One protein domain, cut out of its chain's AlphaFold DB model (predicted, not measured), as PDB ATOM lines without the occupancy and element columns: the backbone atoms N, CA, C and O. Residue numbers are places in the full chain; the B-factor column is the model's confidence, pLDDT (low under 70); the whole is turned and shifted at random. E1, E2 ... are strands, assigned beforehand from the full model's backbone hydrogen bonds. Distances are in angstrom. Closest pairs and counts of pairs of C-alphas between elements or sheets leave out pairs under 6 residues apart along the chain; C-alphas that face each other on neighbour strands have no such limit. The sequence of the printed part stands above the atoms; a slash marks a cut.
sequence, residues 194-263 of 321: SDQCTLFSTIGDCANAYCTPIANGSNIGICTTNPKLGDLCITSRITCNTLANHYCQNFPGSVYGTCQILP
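Overview. This is residues 194 to 263 of the 321 residues of an uncharacterized protein of Polysphondylium pallidum (strain ATCC 26659 / Pp 5 / PN500) (UniProt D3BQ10). With little regular structure, this is two small three-stranded sheets side by side along the longest axis, E4-E6-E5 and E1-E3-E2, each a hairpin with a short third strand. The printed part has 70 residues with six named strands, E1 to E6 along the chain, and no named helix; 26 residues are in strands, the class is all strand, and both sheets are antiparallel. It is compact, radius of gyration of the C-alphas 10.9 A, spanning 33 by 26 by 18 A.

Arrangement. Inner strand E6, residues 256 to 261, is antiparallel to E5, residues 246 to 250, in a hairpin, with N 249 and O 258 2.9 A apart, within hydrogen-bond range. Its other antiparallel neighbour is E4, residues 232 to 234, with N 257 and O 233 within range at 2.8 A. The closest C-alphas of E4 and E2, residues 210 to 213, are those of Leu 232 and Pro 213, 5.6 A apart. E2 and inner strand E3, residues 220 to 224, form a hairpin, with N 222 and O 212 within range at 2.8 A. E1, residues 196 to 198, is antiparallel to E3, with N 221 and O 197 within range at 2.8 A.

Along the chain. E1 begins at C-alpha 196 (322.412, 361.443, 215.145); E6, 16.1 A long, ends at C-alpha 261 (301.793, 375.588, 211.848). E3 and E5 are each 12.7 A long.

Size, cuts and confidence. The printed part has no cut. The links E1 to E2 and E4 to E5 are long. Residues 201 to 204 and 236 have pLDDT under 70.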
ATOM      1  N   SER A 194     324.814 356.849 213.413       87.00
ATOM      2  CA  SER A 194     324.666 357.289 212.011       87.00
ATOM      3  C   SER A 194     323.401 358.111 211.719       87.00
ATOM      4  O   SER A 194     323.279 358.691 210.647       87.00
ATOM      5  N   ASP A 195     322.430 358.086 212.627       89.31
ATOM      6  CA  ASP A 195     321.178 358.841 212.584       89.31
ATOM      7  C   ASP A 195     321.194 360.079 213.492       89.31
ATOM      8  O   ASP A 195     320.224 360.834 213.493       89.31
ATOM      9  N   GLN A 196     322.266 360.301 214.253       90.56
ATOM     10  CA  GLN A 196     322.412 361.443 215.145       90.56
ATOM     11  C   GLN A 196     323.206 362.577 214.498       90.56
ATOM     12  O   GLN A 196     324.006 362.380 213.590       90.56
ATOM     13  N   CYS A 197     322.979 363.779 215.007       87.81
ATOM     14  CA  CYS A 197     323.614 365.007 214.553       87.81
ATOM     15  C   CYS A 197     323.850 365.944 215.733       87.81
ATOM     16  O   CYS A 197     323.221 365.811 216.786       87.81
ATOM     17  N   THR A 198     324.728 366.919 215.558       86.69
ATOM     18  CA  THR A 198     324.933 368.001 216.518       86.69
ATOM     19  C   THR A 198     324.015 369.178 216.184       86.69
ATOM     20  O   THR A 198     323.939 369.653 215.053       86.69
ATOM     21  N   LEU A 199     323.268 369.668 217.172       80.06
ATOM     22  CA  LEU A 199     322.239 370.687 216.936       80.06
ATOM     23  C   LEU A 199     322.807 372.073 216.651       80.06
ATOM     24  O   LEU A 199     322.169 372.862 215.959       80.06
ATOM     25  N   PHE A 200     323.987 372.381 217.184       74.50
ATOM     26  CA  PHE A 200     324.577 373.715 217.106       74.50
ATOM     27  C   PHE A 200     325.795 373.801 216.177       74.50
ATOM     28  O   PHE A 200     326.276 374.913 215.955       74.50
ATOM     29  N   SER A 201     326.230 372.701 215.544       68.88
ATOM     30  CA  SER A 201     327.327 372.717 214.561       68.88
ATOM     31  C   SER A 201     326.946 373.478 213.302       68.88
ATOM     32  O   SER A 201     325.875 373.290 212.730       68.88
ATOM     33  N   THR A 202     327.802 374.388 212.847       55.12
ATOM     34  CA  THR A 202     327.615 375.175 211.614       55.12
ATOM     35  C   THR A 202     327.568 374.323 210.346       55.12
ATOM     36  O   THR A 202     327.112 374.816 209.316       55.12
ATOM     37  N   ILE A 203     327.973 373.054 210.416       56.22
ATOM     38  CA  ILE A 203     328.060 372.150 209.272       56.22
ATOM     39  C   ILE A 203     326.882 371.177 209.295       56.22
ATOM     40  O   ILE A 203     326.452 370.701 210.342       56.22
ATOM     41  N   GLY A 204     326.294 370.946 208.121       60.03
ATOM     42  CA  GLY A 204     325.135 370.074 207.979       60.03
ATOM     43  C   GLY A 204     325.508 368.606 208.165       60.03
ATOM     44  O   GLY A 204     325.876 367.949 207.198       60.03
ATOM     45  N   ASP A 205     325.340 368.079 209.379       71.69
ATOM     46  CA  ASP A 205     325.524 366.646 209.681       71.69
ATOM     47  C   ASP A 205     324.489 365.759 208.957       71.69
ATOM     48  O   ASP A 205     324.709 364.578 208.691       71.69
ATOM     49  N   CYS A 206     323.344 366.341 208.597       80.75
ATOM     50  CA  CYS A 206     322.231 365.659 207.956       80.75
ATOM     51  C   CYS A 206     322.157 366.032 206.467       80.75
ATOM     52  O   CYS A 206     321.493 366.998 206.103       80.75
ATOM     53  N   ALA A 207     322.800 365.250 205.592       78.69
ATOM     54  CA  ALA A 207     322.972 365.572 204.163       78.69
ATOM     55  C   ALA A 207     321.705 366.071 203.430       78.69
ATOM     56  O   ALA A 207     321.795 366.977 202.611       78.69
ATOM     57  N   ASN A 208     320.535 365.485 203.711       79.62
ATOM     58  CA  ASN A 208     319.237 365.877 203.135       79.62
ATOM     59  C   ASN A 208     318.114 365.837 204.187       79.62
ATOM     60  O   ASN A 208     316.970 365.489 203.889       79.62
ATOM     61  N   ALA A 209     318.458 366.087 205.448       85.31
ATOM     62  CA  ALA A 209     317.536 365.969 206.567       85.31
ATOM     63  C   ALA A 209     317.701 367.143 207.536       85.31
ATOM     64  O   ALA A 209     318.697 367.858 207.530       85.31
ATOM     65  N   TYR A 210     316.694 367.337 208.372       86.00
ATOM     66  CA  TYR A 210     316.707 368.289 209.467       86.00
ATOM     67  C   TYR A 210     317.315 367.614 210.695       86.00
ATOM     68  O   TYR A 210     316.960 366.480 211.013       86.00
ATOM     69  N   CYS A 211     318.193 368.315 211.409       89.12
ATOM     70  CA  CYS A 211     318.670 367.863 212.711       89.12
ATOM     71  C   CYS A 211     317.656 368.269 213.792       89.12
ATOM     72  O   CYS A 211     317.649 369.417 214.234       89.12
ATOM     73  N   THR A 212     316.756 367.367 214.185       91.50
ATOM     74  CA  THR A 212     315.730 367.656 215.207       91.50
ATOM     75  C   THR A 212     316.191 367.236 216.599       91.50
ATOM     76  O   THR A 212     316.678 366.114 216.731       91.50
ATOM     77  N   PRO A 213     316.011 368.058 217.648       91.81
ATOM     78  CA  PRO A 213     316.416 367.694 218.999       91.81
ATOM     79  C   PRO A 213     315.770 366.410 219.518       91.81
ATOM     80  O   PRO A 213     314.563 366.217 219.389       91.81
ATOM     81  N   ILE A 214     316.569 365.565 220.174       92.31
ATOM     82  CA  ILE A 214     316.071 364.348 220.839       92.31
ATOM     83  C   ILE A 214     315.343 364.706 222.138       92.31
ATOM     84  O   ILE A 214     314.341 364.091 222.499       92.31
ATOM     85  N   ALA A 215     315.860 365.706 222.853       90.62
ATOM     86  CA  ALA A 215     315.333 366.174 224.126       90.62
ATOM     87  C   ALA A 215     315.589 367.677 224.303       90.62
ATOM     88  O   ALA A 215     316.485 368.250 223.681       90.62
ATOM     89  N   ASN A 216     314.809 368.313 225.180       84.81
ATOM     90  CA  ASN A 216     315.017 369.708 225.560       84.81
ATOM     91  C   ASN A 216     316.384 369.873 226.249       84.81
ATOM     92  O   ASN A 216     316.687 369.128 227.181       84.81
ATOM     93  N   GLY A 217     317.192 370.832 225.793       80.00
ATOM     94  CA  GLY A 217     318.541 371.068 226.320       80.00
ATOM     95  C   GLY A 217     319.611 370.078 225.845       80.00
ATOM     96  O   GLY A 217     320.736 370.143 226.328       80.00
ATOM     97  N   SER A 218     319.292 369.155 224.933       84.69
ATOM     98  CA  SER A 218     320.302 368.277 224.338       84.69
ATOM     99  C   SER A 218     321.069 369.013 223.247       84.69
ATOM    100  O   SER A 218     320.442 369.662 222.423       84.69
ATOM    101  N   ASN A 219     322.388 368.829 223.166       82.94
ATOM    102  CA  ASN A 219     323.183 369.268 222.008       82.94
ATOM    103  C   ASN A 219     323.145 368.246 220.853       82.94
ATOM    104  O   ASN A 219     323.729 368.487 219.796       82.94
ATOM    105  N   ILE A 220     322.447 367.117 221.039       88.56
ATOM    106  CA  ILE A 220     322.316 366.028 220.068       88.56
ATOM    107  C   ILE A 220     320.891 366.003 219.504       88.56
ATOM    108  O   ILE A 220     319.892 366.020 220.231       88.56
ATOM    109  N   GLY A 221     320.807 365.936 218.183       91.25
ATOM    110  CA  GLY A 221     319.585 365.713 217.428       91.25
ATOM    111  C   GLY A 221     319.581 364.367 216.708       91.25
ATOM    112  O   GLY A 221     320.554 363.616 216.739       91.25
ATOM    113  N   ILE A 222     318.469 364.084 216.036       93.06
ATOM    114  CA  ILE A 222     318.311 363.000 215.065       93.06
ATOM    115  C   ILE A 222     318.074 363.619 213.690       93.06
ATOM    116  O   ILE A 222     317.285 364.557 213.553       93.06
ATOM    117  N   CYS A 223     318.722 363.068 212.669       92.44
ATOM    118  CA  CYS A 223     318.470 363.417 211.282       92.44
ATOM    119  C   CYS A 223     317.107 362.871 210.835       92.44
ATOM    120  O   CYS A 223     316.935 361.671 210.625       92.44
ATOM    121  N   THR A 224     316.135 363.760 210.635       92.00
ATOM    122  CA  THR A 224     314.804 363.429 210.111       92.00
ATOM    123  C   THR A 224     314.526 364.179 208.816       92.00
ATOM    124  O   THR A 224     314.760 365.376 208.699       92.00
ATOM    125  N   THR A 225     313.996 363.494 207.810       90.81
ATOM    126  CA  THR A 225     313.649 364.124 206.526       90.81
ATOM    127  C   THR A 225     312.333 364.897 206.582       90.81
ATOM    128  O   THR A 225     312.065 365.714 205.705       90.81
ATOM    129  N   ASN A 226     311.496 364.652 207.594       91.25
ATOM    130  CA  ASN A 226     310.172 365.261 207.685       91.25
ATOM    131  C   ASN A 226     309.743 365.514 209.144       91.25
ATOM    132  O   ASN A 226     308.942 364.740 209.681       91.25
ATOM    133  N   PRO A 227     310.251 366.591 209.778       92.19
ATOM    134  CA  PRO A 227     309.782 367.048 211.083       92.19
ATOM    135  C   PRO A 227     308.270 367.290 211.077       92.19
ATOM    136  O   PRO A 227     307.736 368.014 210.226       92.19
ATOM    137  N   LYS A 228     307.574 366.696 212.039       95.81
ATOM    138  CA  LYS A 228     306.123 366.779 212.210       95.81
ATOM    139  C   LYS A 228     305.743 367.926 213.141       95.81
ATOM    140  O   LYS A 228     306.565 368.496 213.852       95.81
ATOM    141  N   LEU A 229     304.456 368.269 213.140       96.12
ATOM    142  CA  LEU A 229     303.899 369.172 214.143       96.12
ATOM    143  C   LEU A 229     304.062 368.569 215.539       96.12
ATOM    144  O   LEU A 229     303.772 367.391 215.742       96.12
ATOM    145  N   GLY A 230     304.495 369.393 216.487       95.38
ATOM    146  CA  GLY A 230     304.787 368.987 217.858       95.38
ATOM    147  C   GLY A 230     306.197 368.437 218.080       95.38
ATOM    148  O   GLY A 230     306.595 368.335 219.239       95.38
ATOM    149  N   ASP A 231     306.965 368.137 217.025       95.69
ATOM    150  CA  ASP A 231     308.366 367.726 217.176       95.69
ATOM    151  C   ASP A 231     309.179 368.849 217.828       95.69
ATOM    152  O   ASP A 231     308.897 370.035 217.629       95.69
ATOM    153  N   LEU A 232     310.195 368.477 218.610       95.19
ATOM    154  CA  LEU A 232     311.113 369.448 219.195       95.19
ATOM    155  C   LEU A 232     311.879 370.187 218.098       95.19
ATOM    156  O   LEU A 232     312.194 369.638 217.044       95.19
ATOM    157  N   CYS A 233     312.200 371.444 218.369       90.75
ATOM    158  CA  CYS A 233     312.919 372.306 217.444       90.75
ATOM    159  C   CYS A 233     313.790 373.312 218.196       90.75
ATOM    160  O   CYS A 233     313.638 373.498 219.404       90.75
ATOM    161  N   ILE A 234     314.680 373.980 217.465       85.25
ATOM    162  CA  ILE A 234     315.485 375.110 217.942       85.25
ATOM    163  C   ILE A 234     315.253 376.325 217.047       85.25
ATOM    164  O   ILE A 234     315.200 376.211 215.824       85.25
ATOM    165  N   THR A 235     315.103 377.498 217.654       77.12
ATOM    166  CA  THR A 235     314.756 378.753 216.959       77.12
ATOM    167  C   THR A 235     315.909 379.374 216.176       77.12
ATOM    168  O   THR A 235     315.677 380.103 215.212       77.12
ATOM    169  N   SER A 236     317.149 379.063 216.551       67.81
ATOM    170  CA  SER A 236     318.357 379.537 215.871       67.81
ATOM    171  C   SER A 236     318.635 378.817 214.547       67.81
ATOM    172  O   SER A 236     319.523 379.240 213.809       67.81
ATOM    173  N   ARG A 237     317.894 377.745 214.216       72.88
ATOM    174  CA  ARG A 237     318.110 376.925 213.015       72.88
ATOM    175  C   ARG A 237     316.821 376.449 212.363       72.88
ATOM    176  O   ARG A 237     315.756 376.386 212.971       72.88
ATOM    177  N   ILE A 238     316.940 376.041 211.104       79.12
ATOM    178  CA  ILE A 238     315.846 375.407 210.375       79.12
ATOM    179  C   ILE A 238     315.761 373.941 210.812       79.12
ATOM    180  O   ILE A 238     316.459 373.084 210.284       79.12
ATOM    181  N   THR A 239     314.915 373.669 211.804       86.50
ATOM    182  CA  THR A 239     314.672 372.311 212.336       86.50
ATOM    183  C   THR A 239     313.243 371.820 212.127       86.50
ATOM    184  O   THR A 239     312.960 370.643 212.315       86.50
ATOM    185  N   CYS A 240     312.350 372.700 211.668       87.00
ATOM    186  CA  CYS A 240     310.987 372.357 211.276       87.00
ATOM    187  C   CYS A 240     310.848 372.277 209.754       87.00
ATOM    188  O   CYS A 240     311.592 372.923 209.013       87.00
ATOM    189  N   ASN A 241     309.845 371.530 209.287       87.88
ATOM    190  CA  ASN A 241     309.535 371.413 207.867       87.88
ATOM    191  C   ASN A 241     308.973 372.735 207.301       87.88
ATOM    192  O   ASN A 241     307.773 373.011 207.366       87.88
ATOM    193  N   THR A 242     309.845 373.546 206.709       81.25
ATOM    194  CA  THR A 242     309.476 374.826 206.085       81.25
ATOM    195  C   THR A 242     308.615 374.652 204.835       81.25
ATOM    196  O   THR A 242     307.768 375.502 204.571       81.25
ATOM    197  N   LEU A 243     308.754 373.537 204.104       81.25
ATOM    198  CA  LEU A 243     307.913 373.216 202.940       81.25
ATOM    199  C   LEU A 243     306.457 372.948 203.345       81.25
ATOM    200  O   LEU A 243     305.535 373.247 202.589       81.25
ATOM    201  N   ALA A 244     306.242 372.428 204.554       84.88
ATOM    202  CA  ALA A 244     304.922 372.242 205.151       84.88
ATOM    203  C   ALA A 244     304.396 373.500 205.873       84.88
ATOM    204  O   ALA A 244     303.369 373.435 206.544       84.88
ATOM    205  N   ASN A 245     305.069 374.651 205.734       85.12
ATOM    206  CA  ASN A 245     304.791 375.870 206.495       85.12
ATOM    207  C   ASN A 245     304.837 375.634 208.012       85.12
ATOM    208  O   ASN A 245     303.953 376.089 208.735       85.12
ATOM    209  N   HIS A 246     305.836 374.909 208.513       87.94
ATOM    210  CA  HIS A 246     306.075 374.799 209.950       87.94
ATOM    211  C   HIS A 246     307.127 375.814 210.411       87.94
ATOM    212  O   HIS A 246     308.048 376.156 209.667       87.94
ATOM    213  N   TYR A 247     307.021 376.266 211.657       86.12
ATOM    214  CA  TYR A 247     308.026 377.096 212.322       86.12
ATOM    215  C   TYR A 247     308.277 376.603 213.744       86.12
ATOM    216  O   TYR A 247     307.445 375.898 214.313       86.12
ATOM    217  N   CYS A 248     309.415 376.981 214.319       86.62
ATOM    218  CA  CYS A 248     309.723 376.646 215.700       86.62
ATOM    219  C   CYS A 248     309.114 377.678 216.656       86.62
ATOM    220  O   CYS A 248     309.560 378.825 216.676       86.62
ATOM    221  N   GLN A 249     308.117 377.282 217.451       89.62
ATOM    222  CA  GLN A 249     307.614 378.093 218.559       89.62
ATOM    223  C   GLN A 249     308.396 377.741 219.821       89.62
ATOM    224  O   GLN A 249     308.246 376.636 220.345       89.62
ATOM    225  N   ASN A 250     309.215 378.671 220.310       86.69
ATOM    226  CA  ASN A 250     310.016 378.446 221.504       86.69
ATOM    227  C   ASN A 250     309.179 378.279 222.774       86.69
ATOM    228  O   ASN A 250     308.102 378.857 222.935       86.69
ATOM    229  N   PHE A 251     309.734 377.527 223.717       88.50
ATOM    230  CA  PHE A 251     309.313 377.597 225.104       88.50
ATOM    231  C   PHE A 251     309.741 378.949 225.699       88.50
ATOM    232  O   PHE A 251     310.785 379.483 225.310       88.50
ATOM    233  N   PRO A 252     308.971 379.515 226.644       84.75
ATOM    234  CA  PRO A 252     309.327 380.777 227.287       84.75
ATOM    235  C   PRO A 252     310.755 380.749 227.849       84.75
ATOM    236  O   PRO A 252     311.093 379.863 228.631       84.75
ATOM    237  N   GLY A 253     311.590 381.701 227.423       78.75
ATOM    238  CA  GLY A 253     312.986 381.819 227.866       78.75
ATOM    239  C   GLY A 253     313.942 380.745 227.332       78.75
ATOM    240  O   GLY A 253     315.063 380.652 227.815       78.75
ATOM    241  N   SER A 254     313.525 379.929 226.361       82.69
ATOM    242  CA  SER A 254     314.356 378.873 225.779       82.69
ATOM    243  C   SER A 254     314.618 379.108 224.295       82.69
ATOM    244  O   SER A 254     313.795 379.685 223.582       82.69
ATOM    245  N   VAL A 255     315.753 378.601 223.813       79.81
ATOM    246  CA  VAL A 255     316.031 378.462 222.374       79.81
ATOM    247  C   VAL A 255     315.308 377.258 221.763       79.81
ATOM    248  O   VAL A 255     315.134 377.214 220.544       79.81
ATOM    249  N   TYR A 256     314.866 376.314 222.601       88.38
ATOM    250  CA  TYR A 256     314.101 375.129 222.215       88.38
ATOM    251  C   TYR A 256     312.611 375.429 222.141       88.38
ATOM    252  O   TYR A 256     312.100 376.308 222.835       88.38
ATOM    253  N   GLY A 257     311.901 374.648 221.338       92.44
ATOM    254  CA  GLY A 257     310.475 374.798 221.121       92.44
ATOM    255  C   GLY A 257     309.821 373.561 220.537       92.44
ATOM    256  O   GLY A 257     310.382 372.467 220.569       92.44
ATOM    257  N   THR A 258     308.641 373.769 219.958       96.00
ATOM    258  CA  THR A 258     307.949 372.758 219.151       96.00
ATOM    259  C   THR A 258     307.625 373.283 217.760       96.00
ATOM    260  O   THR A 258     307.365 374.477 217.577       96.00
ATOM    261  N   CYS A 259     307.630 372.395 216.770       93.75
ATOM    262  CA  CYS A 259     307.195 372.726 215.424       93.75
ATOM    263  C   CYS A 259     305.686 372.972 215.400       93.75
ATOM    264  O   CYS A 259     304.891 372.100 215.749       93.75
ATOM    265  N   GLN A 260     305.293 374.158 214.957       94.31
ATOM    266  CA  GLN A 260     303.910 374.614 214.879       94.31
ATOM    267  C   GLN A 260     303.564 375.034 213.454       94.31
ATOM    268  O   GLN A 260     304.450 375.331 212.652       94.31
ATOM    269  N   ILE A 261     302.270 375.075 213.136       92.50
ATOM    270  CA  ILE A 261     301.793 375.588 211.848       92.50
ATOM    271  C   ILE A 261     302.055 377.089 211.807       92.50
ATOM    272  O   ILE A 261     301.579 377.818 212.675       92.50
ATOM    273  N   LEU A 262     302.768 377.548 210.782       85.81
ATOM    274  CA  LEU A 262     303.032 378.957 210.540       85.81
ATOM    275  C   LEU A 262     301.708 379.682 210.254       85.81
ATOM    276  O   LEU A 262     301.050 379.380 209.249       85.81
ATOM    277  N   PRO A 263     301.297 380.635 211.107       86.94
ATOM    278  CA  PRO A 263     300.088 381.402 210.865       86.94
ATOM    279  C   PRO A 263     300.233 382.280 209.618       86.94
ATOM    280  O   PRO A 263     301.333 382.533 209.118       86.94
TER     281      PRO A 263